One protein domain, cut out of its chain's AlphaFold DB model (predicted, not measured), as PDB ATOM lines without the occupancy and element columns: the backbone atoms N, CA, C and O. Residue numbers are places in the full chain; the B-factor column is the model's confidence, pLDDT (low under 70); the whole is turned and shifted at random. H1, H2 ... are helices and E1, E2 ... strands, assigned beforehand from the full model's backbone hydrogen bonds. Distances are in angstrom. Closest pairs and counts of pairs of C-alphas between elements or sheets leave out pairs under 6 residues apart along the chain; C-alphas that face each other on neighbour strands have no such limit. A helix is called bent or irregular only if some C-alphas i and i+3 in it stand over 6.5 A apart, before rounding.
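What this domain is: This is residues 59 to 143 of the 242 residues of an uncharacterized protein of Prolixibacter bellariivorans (UniProt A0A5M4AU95). A small, strongly twisted three-stranded sheet, built of the long hairpin E2 and E3 with the short strand E1 along the other side of E3, has the longest helix, H3, packed over one face. Three short helices, H1, H2 and H4, only graze this sheet, and a long stretch without named elements, residues 79 to 92, joins H2 to E1. The 85 printed residues hold, along the chain, H1 H2 E1 H3 H4 E2 E3; the class is mixed, helices and strands. The sheet's order is E1, E3, E2, with antiparallel neighbours. The whole is compact and rounded, with a radius of gyration of the C-alphas of 12.0 A and spans of 32 by 27 by 26 A.

How they stand to each other: Start at H1, residues 62 to 66, and compare it with E1, residues 93 to 97: their closest C-alphas, of Arg 62 and Leu 94, are 5.4 A apart. Next look at H2, residues 75 to 78, which is apart from H1 but touches H3, residues 99 to 109; their closest C-alphas are those of Leu 78 and Val 105, 6.1 A apart. H3 is on the sheet at a height of 8.6 A, only just over E1, on which 3 of its C-alphas fall; on the local plane it runs slantwise at 30.2 degrees to E1, only just so. H4, residues 113 to 118, is close to but not clearly touching H3, about perpendicular at 85 degrees, with the C-alphas of Leu 109 and Trp 115 closest at 6.5 A. Then comes the hairpin of E2, residues 122 to 129, and E3, residues 132 to 142, antiparallel at 160 degrees, where N 127 and O 137 are 2.8 A apart, within hydrogen-bond range. E3 is also antiparallel to E1, at 147 degrees, with N 94 and O 138 at 2.8 A. E1, H3 and H4, and E2 form a split strand-helix-strand unit, two strands running the same way with E3 between them, and its crossover is right-handed. The O i to N i+4 pair of H1 is within range, as are 5 of 7 in H3 and 1 of 2 in H4; H2 is too short for one.

Where its parts are: Find C-alpha 62 at (15.075, -20.500, -34.519), where H1 begins. H3 runs 15.9 A from C-alpha 99 at (35.961, -20.772, -35.915), and is irregular, only just: C-alphas 100 and 103 are 6.9 A apart. H1, H2, H4 and E1 measure 6.1, 5.1, 9.1 and 11.3 A from first to last C-alpha. E2 spans 20.6 A and E3 25.2 A; E3 bends by 84 degrees at residue 135 and ends at C-alpha 142, (15.153, -10.237, -40.859).

The domain as a whole: The farthest C-alphas, of Lys 117 and Asn 131, are 32.2 A apart. The printed part has no cut, and the link from H2 to E1 is long. Mean pLDDT of the printed part is 89.7; residues 84 to 88 and residue 130 are under 70.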
ATOM      1  N   THR A  59      15.518  -9.987 -35.095       95.75
ATOM      2  CA  THR A  59      15.862 -11.403 -35.166       95.75
ATOM      3  C   THR A  59      14.667 -12.278 -35.547       95.75
ATOM      4  O   THR A  59      13.505 -11.850 -35.519       95.75
ATOM      5  N   VAL A  60      14.954 -13.508 -35.970       94.31
ATOM      6  CA  VAL A  60      13.960 -14.530 -36.307       94.31
ATOM      7  C   VAL A  60      14.110 -15.696 -35.346       94.31
ATOM      8  O   VAL A  60      15.214 -16.186 -35.141       94.31
ATOM      9  N   ASP A  61      12.991 -16.159 -34.799       90.94
ATOM     10  CA  ASP A  61      12.957 -17.323 -33.919       90.94
ATOM     11  C   ASP A  61      13.462 -18.589 -34.640       90.94
ATOM     12  O   ASP A  61      12.968 -18.944 -35.718       90.94
ATOM     13  N   ARG A  62      14.435 -19.275 -34.030       90.75
ATOM     14  CA  ARG A  62      15.075 -20.500 -34.519       90.75
ATOM     15  C   ARG A  62      14.039 -21.575 -34.831       90.75
ATOM     16  O   ARG A  62      14.206 -22.271 -35.829       90.75
ATOM     17  N   SER A  63      12.968 -21.705 -34.044       89.00
ATOM     18  CA  SER A  63      11.945 -22.745 -34.244       89.00
ATOM     19  C   SER A  63      11.303 -22.678 -35.636       89.00
ATOM     20  O   SER A  63      11.097 -23.711 -36.275       89.00
ATOM     21  N   ARG A  64      11.091 -21.463 -36.161       89.19
ATOM     22  CA  ARG A  64      10.549 -21.229 -37.508       89.19
ATOM     23  C   ARG A  64      11.482 -21.734 -38.607       89.19
ATOM     24  O   ARG A  64      11.019 -22.067 -39.694       89.19
ATOM     25  N   ILE A  65      12.785 -21.736 -38.341       90.44
ATOM     26  CA  ILE A  65      13.804 -22.155 -39.301       90.44
ATOM     27  C   ILE A  65      14.051 -23.651 -39.193       90.44
ATOM     28  O   ILE A  65      14.037 -24.320 -40.219       90.44
ATOM     29  N   LEU A  66      14.194 -24.189 -37.977       90.44
ATOM     30  CA  LEU A  66      14.412 -25.623 -37.768       90.44
ATOM     31  C   LEU A  66      13.301 -26.475 -38.383       90.44
ATOM     32  O   LEU A  66      13.598 -27.518 -38.949       90.44
ATOM     33  N   SER A  67      12.049 -26.004 -38.365       90.25
ATOM     34  CA  SER A  67      10.927 -26.724 -38.982       90.25
ATOM     35  C   SER A  67      11.033 -26.865 -40.511       90.25
ATOM     36  O   SER A  67      10.224 -27.563 -41.113       90.25
ATOM     37  N   GLN A  68      11.953 -26.140 -41.155       91.38
ATOM     38  CA  GLN A  68      12.179 -26.163 -42.604       91.38
ATOM     39  C   GLN A  68      13.424 -26.970 -42.989       91.38
ATOM     40  O   GLN A  68      13.666 -27.188 -44.178       91.38
ATOM     41  N   ILE A  69      14.234 -27.378 -42.007       92.44
ATOM     42  CA  ILE A  69      15.468 -28.128 -42.229       92.44
ATOM     43  C   ILE A  69      15.120 -29.625 -42.250       92.44
ATOM     44  O   ILE A  69      14.506 -30.112 -41.303       92.44
ATOM     45  N   PRO A  70      15.496 -30.377 -43.301       93.44
ATOM     46  CA  PRO A  70      15.330 -31.830 -43.324       93.44
ATOM     47  C   PRO A  70      16.017 -32.507 -42.128       93.44
ATOM     48  O   PRO A  70      17.128 -32.134 -41.782       93.44
ATOM     49  N   GLU A  71      15.424 -33.547 -41.537       90.19
ATOM     50  CA  GLU A  71      15.979 -34.200 -40.330       90.19
ATOM     51  C   GLU A  71      17.428 -34.698 -40.499       90.19
ATOM     52  O   GLU A  71      18.228 -34.615 -39.573       90.19
ATOM     53  N   ASN A  72      17.795 -35.150 -41.703       92.31
ATOM     54  CA  ASN A  72      19.136 -35.652 -42.037       92.31
ATOM     55  C   ASN A  72      20.020 -34.604 -42.740       92.31
ATOM     56  O   ASN A  72      20.935 -34.946 -43.492       92.31
ATOM     57  N   ASP A  73      19.716 -33.317 -42.567       95.44
ATOM     58  CA  ASP A  73      20.448 -32.229 -43.206       95.44
ATOM     59  C   ASP A  73      21.900 -32.140 -42.703       95.44
ATOM     60  O   ASP A  73      22.202 -32.290 -41.516       95.44
ATOM     61  N   ARG A  74      22.829 -31.840 -43.618       94.44
ATOM     62  CA  ARG A  74      24.259 -31.742 -43.302       94.44
ATOM     63  C   ARG A  74      24.557 -30.657 -42.266       94.44
ATOM     64  O   ARG A  74      25.577 -30.763 -41.584       94.44
ATOM     65  N   LEU A  75      23.706 -29.641 -42.115       94.25
ATOM     66  CA  LEU A  75      23.899 -28.571 -41.139       94.25
ATOM     67  C   LEU A  75      24.120 -29.111 -39.719       94.25
ATOM     68  O   LEU A  75      25.027 -28.634 -39.039       94.25
ATOM     69  N   PHE A  76      23.375 -30.149 -39.316       93.06
ATOM     70  CA  PHE A  76      23.480 -30.773 -37.990       93.06
ATOM     71  C   PHE A  76      24.836 -31.452 -37.736       93.06
ATOM     72  O   PHE A  76      25.230 -31.639 -36.592       93.06
ATOM     73  N   SER A  77      25.582 -31.792 -38.793       93.38
ATOM     74  CA  SER A  77      26.956 -32.315 -38.680       93.38
ATOM     75  C   SER A  77      28.024 -31.217 -38.614       93.38
ATOM     76  O   SER A  77      29.159 -31.473 -38.216       93.38
ATOM     77  N   LEU A  78      27.689 -29.999 -39.054       94.31
ATOM     78  CA  LEU A  78      28.634 -28.887 -39.179       94.31
ATOM     79  C   LEU A  78      28.585 -27.924 -37.991       94.31
ATOM     80  O   LEU A  78      29.554 -27.193 -37.766       94.31
ATOM     81  N   MET A  79      27.470 -27.900 -37.264       94.25
ATOM     82  CA  MET A  79      27.233 -27.003 -36.141       94.25
ATOM     83  C   MET A  79      26.554 -27.729 -34.990       94.25
ATOM     84  O   MET A  79      25.778 -28.656 -35.199       94.25
ATOM     85  N   ASP A  80      26.797 -27.228 -33.784       91.56
ATOM     86  CA  ASP A  80      25.987 -27.550 -32.621       91.56
ATOM     87  C   ASP A  80      24.700 -26.720 -32.673       91.56
ATOM     88  O   ASP A  80      24.737 -25.489 -32.613       91.56
ATOM     89  N   ILE A  81      23.563 -27.382 -32.861       87.75
ATOM     90  CA  ILE A  81      22.258 -26.734 -32.977       87.75
ATOM     91  C   ILE A  81      21.474 -27.035 -31.705       87.75
ATOM     92  O   ILE A  81      21.084 -28.185 -31.488       87.75
ATOM     93  N   PRO A  82      21.198 -26.017 -30.873       81.31
ATOM     94  CA  PRO A  82      20.402 -26.212 -29.678       81.31
ATOM     95  C   PRO A  82      19.008 -26.728 -30.016       81.31
ATOM     96  O   PRO A  82      18.368 -26.252 -30.963       81.31
ATOM     97  N   SER A  83      18.497 -27.634 -29.181       71.00
ATOM     98  CA  SER A  83      17.109 -28.085 -29.284       71.00
ATOM     99  C   SER A  83      16.138 -26.899 -29.212       71.00
ATOM    100  O   SER A  83      16.451 -25.837 -28.657       71.00
ATOM    101  N   ALA A  84      14.951 -27.050 -29.801       65.12
ATOM    102  CA  ALA A  84      13.946 -25.986 -29.828       65.12
ATOM    103  C   ALA A  84      13.542 -25.521 -28.410       65.12
ATOM    104  O   ALA A  84      13.307 -24.334 -28.205       65.12
ATOM    105  N   ASP A  85      13.581 -26.424 -27.424       62.41
ATOM    106  CA  ASP A  85      13.130 -26.176 -26.048       62.41
ATOM    107  C   ASP A  85      14.235 -25.709 -25.086       62.41
ATOM    108  O   ASP A  85      14.051 -25.713 -23.865       62.41
ATOM    109  N   ALA A  86      15.413 -25.332 -25.594       69.19
ATOM    110  CA  ALA A  86      16.532 -24.899 -24.764       69.19
ATOM    111  C   ALA A  86      16.213 -23.572 -24.034       69.19
ATOM    112  O   ALA A  86      16.526 -22.487 -24.521       69.19
ATOM    113  N   LYS A  87      15.616 -23.668 -22.832       58.00
ATOM    114  CA  LYS A  87      15.075 -22.554 -22.015       58.00
ATOM    115  C   LYS A  87      16.067 -21.433 -21.671       58.00
ATOM    116  O   LYS A  87      15.635 -20.360 -21.266       58.00
ATOM    117  N   ASN A  88      17.368 -21.664 -21.843       64.31
ATOM    118  CA  ASN A  88      18.432 -20.709 -21.519       64.31
ATOM    119  C   ASN A  88      19.176 -20.183 -22.756       64.31
ATOM    120  O   ASN A  88      20.245 -19.593 -22.615       64.31
ATOM    121  N   MET A  89      18.655 -20.418 -23.963       71.75
ATOM    122  CA  MET A  89      19.294 -19.964 -25.197       71.75
ATOM    123  C   MET A  89      18.467 -18.891 -25.883       71.75
ATOM    124  O   MET A  89      17.241 -18.964 -25.932       71.75
ATOM    125  N   ALA A  90      19.158 -17.887 -26.418       77.00
ATOM    126  CA  ALA A  90      18.506 -16.829 -27.166       77.00
ATOM    127  C   ALA A  90      17.804 -17.434 -28.394       77.00
ATOM    128  O   ALA A  90      18.375 -18.254 -29.123       77.00
ATOM    129  N   ALA A  91      16.528 -17.083 -28.573       83.12
ATOM    130  CA  ALA A  91      15.659 -17.704 -29.567       83.12
ATOM    131  C   ALA A  91      16.137 -17.469 -31.007       83.12
ATOM    132  O   ALA A  91      15.764 -18.217 -31.897       83.12
ATOM    133  N   ASP A  92      16.969 -16.461 -31.248       86.44
ATOM    134  CA  ASP A  92      17.497 -16.080 -32.558       86.44
ATOM    135  C   ASP A  92      18.737 -16.852 -33.013       86.44
ATOM    136  O   ASP A  92      19.129 -16.789 -34.183       86.44
ATOM    137  N   VAL A  93      19.381 -17.557 -32.087       92.00
ATOM    138  CA  VAL A  93      20.588 -18.324 -32.372       92.00
ATOM    139  C   VAL A  93      20.194 -19.591 -33.106       92.00
ATOM    140  O   VAL A  93      19.516 -20.426 -32.521       92.00
ATOM    141  N   LEU A  94      20.636 -19.764 -34.355       93.50
ATOM    142  CA  LEU A  94      20.467 -20.999 -35.126       93.50
ATOM    143  C   LEU A  94      21.363 -22.117 -34.592       93.50
ATOM    144  O   LEU A  94      20.940 -23.266 -34.525       93.50
ATOM    145  N   GLY A  95      22.596 -21.782 -34.221       93.12
ATOM    146  CA  GLY A  95      23.558 -22.742 -33.703       93.12
ATOM    147  C   GLY A  95      24.930 -22.136 -33.449       93.12
ATOM    148  O   GLY A  95      25.160 -20.942 -33.660       93.12
ATOM    149  N   TYR A  96      25.837 -22.992 -33.007       93.50
ATOM    150  CA  TYR A  96      27.196 -22.666 -32.620       93.50
ATOM    151  C   TYR A  96      28.199 -23.474 -33.437       93.50
ATOM    152  O   TYR A  96      27.971 -24.628 -33.799       93.50
ATOM    153  N   ALA A  97      29.354 -22.879 -33.705       94.56
ATOM    154  CA  ALA A  97      30.429 -23.538 -34.429       94.56
ATOM    155  C   ALA A  97      31.794 -23.102 -33.900       94.56
ATOM    156  O   ALA A  97      31.979 -21.979 -33.433       94.56
ATOM    157  N   LYS A  98      32.794 -23.974 -34.036       92.81
ATOM    158  CA  LYS A  98      34.191 -23.556 -33.880       92.81
ATOM    159  C   LYS A  98      34.573 -22.626 -35.043       92.81
ATOM    160  O   LYS A  98      34.111 -22.861 -36.163       92.81
ATOM    161  N   PRO A  99      35.480 -21.651 -34.848       92.88
ATOM    162  CA  PRO A  99      35.961 -20.772 -35.915       92.88
ATOM    163  C   PRO A  99      36.424 -21.520 -37.175       92.88
ATOM    164  O   PRO A  99      36.112 -21.111 -38.291       92.88
ATOM    165  N   ALA A 100      37.091 -22.668 -37.007       93.50
ATOM    166  CA  ALA A 100      37.549 -23.509 -38.114       93.50
ATOM    167  C   ALA A 100      36.405 -24.074 -38.985       93.50
ATOM    168  O   ALA A 100      36.605 -24.326 -40.174       93.50
ATOM    169  N   SER A 101      35.203 -24.239 -38.426       94.56
ATOM    170  CA  SER A 101      34.039 -24.797 -39.127       94.56
ATOM    171  C   SER A 101      33.240 -23.748 -39.904       94.56
ATOM    172  O   SER A 101      32.518 -24.110 -40.832       94.56
ATOM    173  N   VAL A 102      33.389 -22.451 -39.596       95.12
ATOM    174  CA  VAL A 102      32.598 -21.357 -40.204       95.12
ATOM    175  C   VAL A 102      32.641 -21.392 -41.732       95.12
ATOM    176  O   VAL A 102      31.613 -21.242 -42.392       95.12
ATOM    177  N   LYS A 103      33.817 -21.641 -42.323       96.50
ATOM    178  CA  LYS A 103      33.964 -21.718 -43.784       96.50
ATOM    179  C   LYS A 103      33.148 -22.868 -44.382       96.50
ATOM    180  O   LYS A 103      32.510 -22.679 -45.414       96.50
ATOM    181  N   ALA A 104      33.161 -24.037 -43.743       97.06
ATOM    182  CA  ALA A 104      32.414 -25.205 -44.201       97.06
ATOM    183  C   ALA A 104      30.899 -24.992 -44.071       97.06
ATOM    184  O   ALA A 104      30.157 -25.317 -44.996       97.06
ATOM    185  N   VAL A 105      30.454 -24.377 -42.969       97.44
ATOM    186  CA  VAL A 105      29.048 -24.003 -42.760       97.44
ATOM    187  C   VAL A 105      28.579 -23.022 -43.836       97.44
ATOM    188  O   VAL A 105      27.560 -23.258 -44.478       97.44
ATOM    189  N   ASN A 106      29.341 -21.957 -44.095       96.62
ATOM    190  CA  ASN A 106      28.986 -20.968 -45.115       96.62
ATOM    191  C   ASN A 106      28.928 -21.580 -46.520       96.62
ATOM    192  O   ASN A 106      28.002 -21.292 -47.275       96.62
ATOM    193  N   ALA A 107      29.890 -22.445 -46.862       97.06
ATOM    194  CA  ALA A 107      29.895 -23.152 -48.141       97.06
ATOM    195  C   ALA A 107      28.657 -24.046 -48.302       97.06
ATOM    196  O   ALA A 107      28.070 -24.099 -49.379       97.06
ATOM    197  N   TYR A 108      28.235 -24.708 -47.224       96.94
ATOM    198  CA  TYR A 108      27.013 -25.498 -47.221       96.94
ATOM    199  C   TYR A 108      25.763 -24.627 -47.424       96.94
ATOM    200  O   TYR A 108      25.010 -24.841 -48.376       96.94
ATOM    201  N   LEU A 109      25.577 -23.601 -46.585       96.00
ATOM    202  CA  LEU A 109      24.419 -22.699 -46.621       96.00
ATOM    203  C   LEU A 109      24.248 -22.000 -47.977       96.00
ATOM    204  O   LEU A 109      23.121 -21.791 -48.421       96.00
ATOM    205  N   ALA A 110      25.348 -21.700 -48.673       95.81
ATOM    206  CA  ALA A 110      25.318 -21.137 -50.023       95.81
ATOM    207  C   ALA A 110      24.570 -22.022 -51.042       95.81
ATOM    208  O   ALA A 110      24.091 -21.516 -52.050       95.81
ATOM    209  N   THR A 111      24.445 -23.322 -50.771       95.81
ATOM    210  CA  THR A 111      23.770 -24.302 -51.641       95.81
ATOM    211  C   THR A 111      22.533 -24.944 -51.013       95.81
ATOM    212  O   THR A 111      21.787 -25.627 -51.709       95.81
ATOM    213  N   ALA A 112      22.289 -24.727 -49.717       95.62
ATOM    214  CA  ALA A 112      21.221 -25.387 -48.972       95.62
ATOM    215  C   ALA A 112      19.826 -24.967 -49.488       95.62
ATOM    216  O   ALA A 112      19.446 -23.803 -49.318       95.62
ATOM    217  N   PRO A 113      19.017 -25.874 -50.078       94.56
ATOM    218  CA  PRO A 113      17.761 -25.494 -50.733       94.56
ATOM    219  C   PRO A 113      16.739 -24.843 -49.795       94.56
ATOM    220  O   PRO A 113      16.019 -23.932 -50.204       94.56
ATOM    221  N   TRP A 114      16.679 -25.288 -48.535       93.69
ATOM    222  CA  TRP A 114      15.801 -24.693 -47.523       93.69
ATOM    223  C   TRP A 114      16.197 -23.241 -47.227       93.69
ATOM    224  O   TRP A 114      15.328 -22.377 -47.126       93.69
ATOM    225  N   TRP A 115      17.499 -22.942 -47.176       94.75
ATOM    226  CA  TRP A 115      17.995 -21.593 -46.922       94.75
ATOM    227  C   TRP A 115      17.765 -20.671 -48.121       94.75
ATOM    228  O   TRP A 115      17.295 -19.546 -47.951       94.75
ATOM    229  N   GLN A 116      18.010 -21.159 -49.343       94.56
ATOM    230  CA  GLN A 116      17.823 -20.367 -50.563       94.56
ATOM    231  C   GLN A 116      16.398 -19.806 -50.673       94.56
ATOM    232  O   GLN A 116      16.231 -18.622 -50.965       94.56
ATOM    233  N   LYS A 117      15.381 -20.605 -50.324       93.56
ATOM    234  CA  LYS A 117      13.967 -20.184 -50.317       93.56
ATOM    235  C   LYS A 117      13.665 -19.022 -49.360       93.56
ATOM    236  O   LYS A 117      12.722 -18.278 -49.601       93.56
ATOM    237  N   MET A 118      14.433 -18.869 -48.280       92.81
ATOM    238  CA  MET A 118      14.177 -17.873 -47.227       92.81
ATOM    239  C   MET A 118      15.123 -16.665 -47.281       92.81
ATOM    240  O   MET A 118      14.771 -15.585 -46.800       92.81
ATOM    241  N   SER A 119      16.286 -16.819 -47.920       91.25
ATOM    242  CA  SER A 119      17.370 -15.824 -47.991       91.25
ATOM    243  C   SER A 119      16.989 -14.459 -48.597       91.25
ATOM    244  O   SER A 119      17.710 -13.477 -48.422       91.25
ATOM    245  N   GLY A 120      15.839 -14.354 -49.274       92.94
ATOM    246  CA  GLY A 120      15.302 -13.076 -49.763       92.94
ATOM    247  C   GLY A 120      14.715 -12.178 -48.664       92.94
ATOM    248  O   GLY A 120      14.736 -10.958 -48.791       92.94
ATOM    249  N   THR A 121      14.226 -12.763 -47.567       94.25
ATOM    250  CA  THR A 121      13.597 -12.034 -46.439       94.25
ATOM    251  C   THR A 121      14.390 -12.147 -45.141       94.25
ATOM    252  O   THR A 121      14.002 -11.588 -44.114       94.25
ATOM    253  N   MET A 122      15.501 -12.884 -45.167       95.12
ATOM    254  CA  MET A 122      16.315 -13.197 -44.000       95.12
ATOM    255  C   MET A 122      17.794 -13.215 -44.368       95.12
ATOM    256  O   MET A 122      18.161 -13.457 -45.514       95.12
ATOM    257  N   GLN A 123      18.652 -12.997 -43.383       95.12
ATOM    258  CA  GLN A 123      20.095 -13.153 -43.514       95.12
ATOM    259  C   GLN A 123      20.665 -13.899 -42.314       95.12
ATOM    260  O   GLN A 123      20.149 -13.797 -41.201       95.12
ATOM    261  N   LEU A 124      21.746 -14.632 -42.558       95.62
ATOM    262  CA  LEU A 124      22.541 -15.260 -41.513       95.62
ATOM    263  C   LEU A 124      23.770 -14.399 -41.254       95.62
ATOM    264  O   LEU A 124      24.462 -13.996 -42.194       95.62
ATOM    265  N   ALA A 125      24.033 -14.133 -39.981       96.50
ATOM    266  CA  ALA A 125      25.170 -13.336 -39.553       96.50
ATOM    267  C   ALA A 125      25.865 -14.018 -38.375       96.50
ATOM    268  O   ALA A 125      25.231 -14.441 -37.408       96.50
ATOM    269  N   TRP A 126      27.186 -14.129 -38.477       96.50
ATOM    270  CA  TRP A 126      28.013 -14.715 -37.430       96.50
ATOM    271  C   TRP A 126      28.328 -13.681 -36.355       96.50
ATOM    272  O   TRP A 126      28.666 -12.546 -36.678       96.50
ATOM    273  N   GLY A 127      28.282 -14.082 -35.092       93.06
ATOM    274  CA  GLY A 127      28.776 -13.321 -33.950       93.06
ATOM    275  C   GLY A 127      29.740 -14.144 -33.103       93.06
ATOM    276  O   GLY A 127      29.972 -15.328 -33.365       93.06
ATOM    277  N   ILE A 128      30.301 -13.512 -32.076       85.44
ATOM    278  CA  ILE A 128      31.090 -14.193 -31.041       85.44
ATOM    279  C   ILE A 128      30.133 -14.624 -29.931       85.44
ATOM    280  O   ILE A 128      29.273 -13.841 -29.520       85.44
ATOM    281  N   ALA A 129      30.255 -15.861 -29.449       81.56
ATOM    282  CA  ALA A 129      29.408 -16.326 -28.361       81.56
ATOM    283  C   ALA A 129      29.680 -15.498 -27.082       81.56
ATOM    284  O   ALA A 129      30.844 -15.293 -26.729       81.56
ATOM    285  N   PRO A 130      28.645 -15.048 -26.343       69.56
ATOM    286  CA  PRO A 130      28.825 -14.163 -25.185       69.56
ATOM    287  C   PRO A 130      29.774 -14.705 -24.103       69.56
ATOM    288  O   PRO A 130      30.496 -13.938 -23.465       69.56
ATOM    289  N   ASN A 131      29.786 -16.031 -23.925       72.06
ATOM    290  CA  ASN A 131      30.502 -16.715 -22.848       72.06
ATOM    291  C   ASN A 131      31.784 -17.425 -23.313       72.06
ATOM    292  O   ASN A 131      32.537 -17.908 -22.473       72.06
ATOM    293  N   ASP A 132      32.039 -17.495 -24.623       79.75
ATOM    294  CA  ASP A 132      33.211 -18.176 -25.173       79.75
ATOM    295  C   ASP A 132      33.706 -17.466 -26.437       79.75
ATOM    296  O   ASP A 132      33.130 -17.581 -27.520       79.75
ATOM    297  N   LYS A 133      34.832 -16.756 -26.309       73.81
ATOM    298  CA  LYS A 133      35.479 -16.064 -27.434       73.81
ATOM    299  C   LYS A 133      36.024 -17.023 -28.500       73.81
ATOM    300  O   LYS A 133      36.352 -16.584 -29.600       73.81
ATOM    301  N   HIS A 134      36.125 -18.317 -28.200       82.94
ATOM    302  CA  HIS A 134      36.544 -19.367 -29.127       82.94
ATOM    303  C   HIS A 134      35.371 -20.087 -29.794       82.94
ATOM    304  O   HIS A 134      35.596 -21.019 -30.571       82.94
ATOM    305  N   GLN A 135      34.136 -19.642 -29.549       89.00
ATOM    306  CA  GLN A 135      32.939 -20.171 -30.179       89.00
ATOM    307  C   GLN A 135      32.228 -19.081 -30.984       89.00
ATOM    308  O   GLN A 135      32.027 -17.950 -30.542       89.00
ATOM    309  N   MET A 136      31.841 -19.439 -32.203       93.56
ATOM    310  CA  MET A 136      31.058 -18.597 -33.094       93.56
ATOM    311  C   MET A 136      29.586 -18.955 -32.949       93.56
ATOM    312  O   MET A 136      29.241 -20.131 -32.832       93.56
ATOM    313  N   VAL A 137      28.726 -17.949 -33.006       93.88
ATOM    314  CA  VAL A 137      27.273 -18.100 -32.949       93.88
ATOM    315  C   VAL A 137      26.658 -17.614 -34.257       93.88
ATOM    316  O   VAL A 137      27.056 -16.576 -34.785       93.88
ATOM    317  N   LEU A 138      25.722 -18.377 -34.817       96.12
ATOM    318  CA  LEU A 138      25.030 -18.018 -36.050       96.12
ATOM    319  C   LEU A 138      23.633 -17.499 -35.728       96.12
ATOM    320  O   LEU A 138      22.793 -18.250 -35.236       96.12
ATOM    321  N   HIS A 139      23.385 -16.230 -36.027       96.12
ATOM    322  CA  HIS A 139      22.098 -15.576 -35.811       96.12
ATOM    323  C   HIS A 139      21.274 -15.529 -37.092       96.12
ATOM    324  O   HIS A 139      21.822 -15.445 -38.196       96.12
ATOM    325  N   ILE A 140      19.954 -15.507 -36.923       95.56
ATOM    326  CA  ILE A 140      18.985 -15.365 -38.009       95.56
ATOM    327  C   ILE A 140      18.334 -13.993 -37.895       95.56
ATOM    328  O   ILE A 140      17.672 -13.678 -36.906       95.56
ATOM    329  N   LEU A 141      18.521 -13.170 -38.919       97.00
ATOM    330  CA  LEU A 141      18.089 -11.779 -38.931       97.00
ATOM    331  C   LEU A 141      17.073 -11.547 -40.047       97.00
ATOM    332  O   LEU A 141      17.189 -12.131 -41.126       97.00
ATOM    333  N   LYS A 142      16.093 -10.673 -39.819       96.56
ATOM    334  CA  LYS A 142      15.153 -10.237 -40.859       96.56
ATOM    335  C   LYS A 142      15.841  -9.321 -41.871       96.56
ATOM    336  O   LYS A 142      16.795  -8.615 -41.542       96.56
ATOM    337  N   ARG A 143      15.317  -9.321 -43.098       94.94
ATOM    338  CA  ARG A 143      15.617  -8.336 -44.140       94.94
ATOM    339  C   ARG A 143      14.342  -7.592 -44.569       94.94
ATOM    340  O   ARG A 143      13.297  -8.237 -44.683       94.94
TER     341      ARG A 143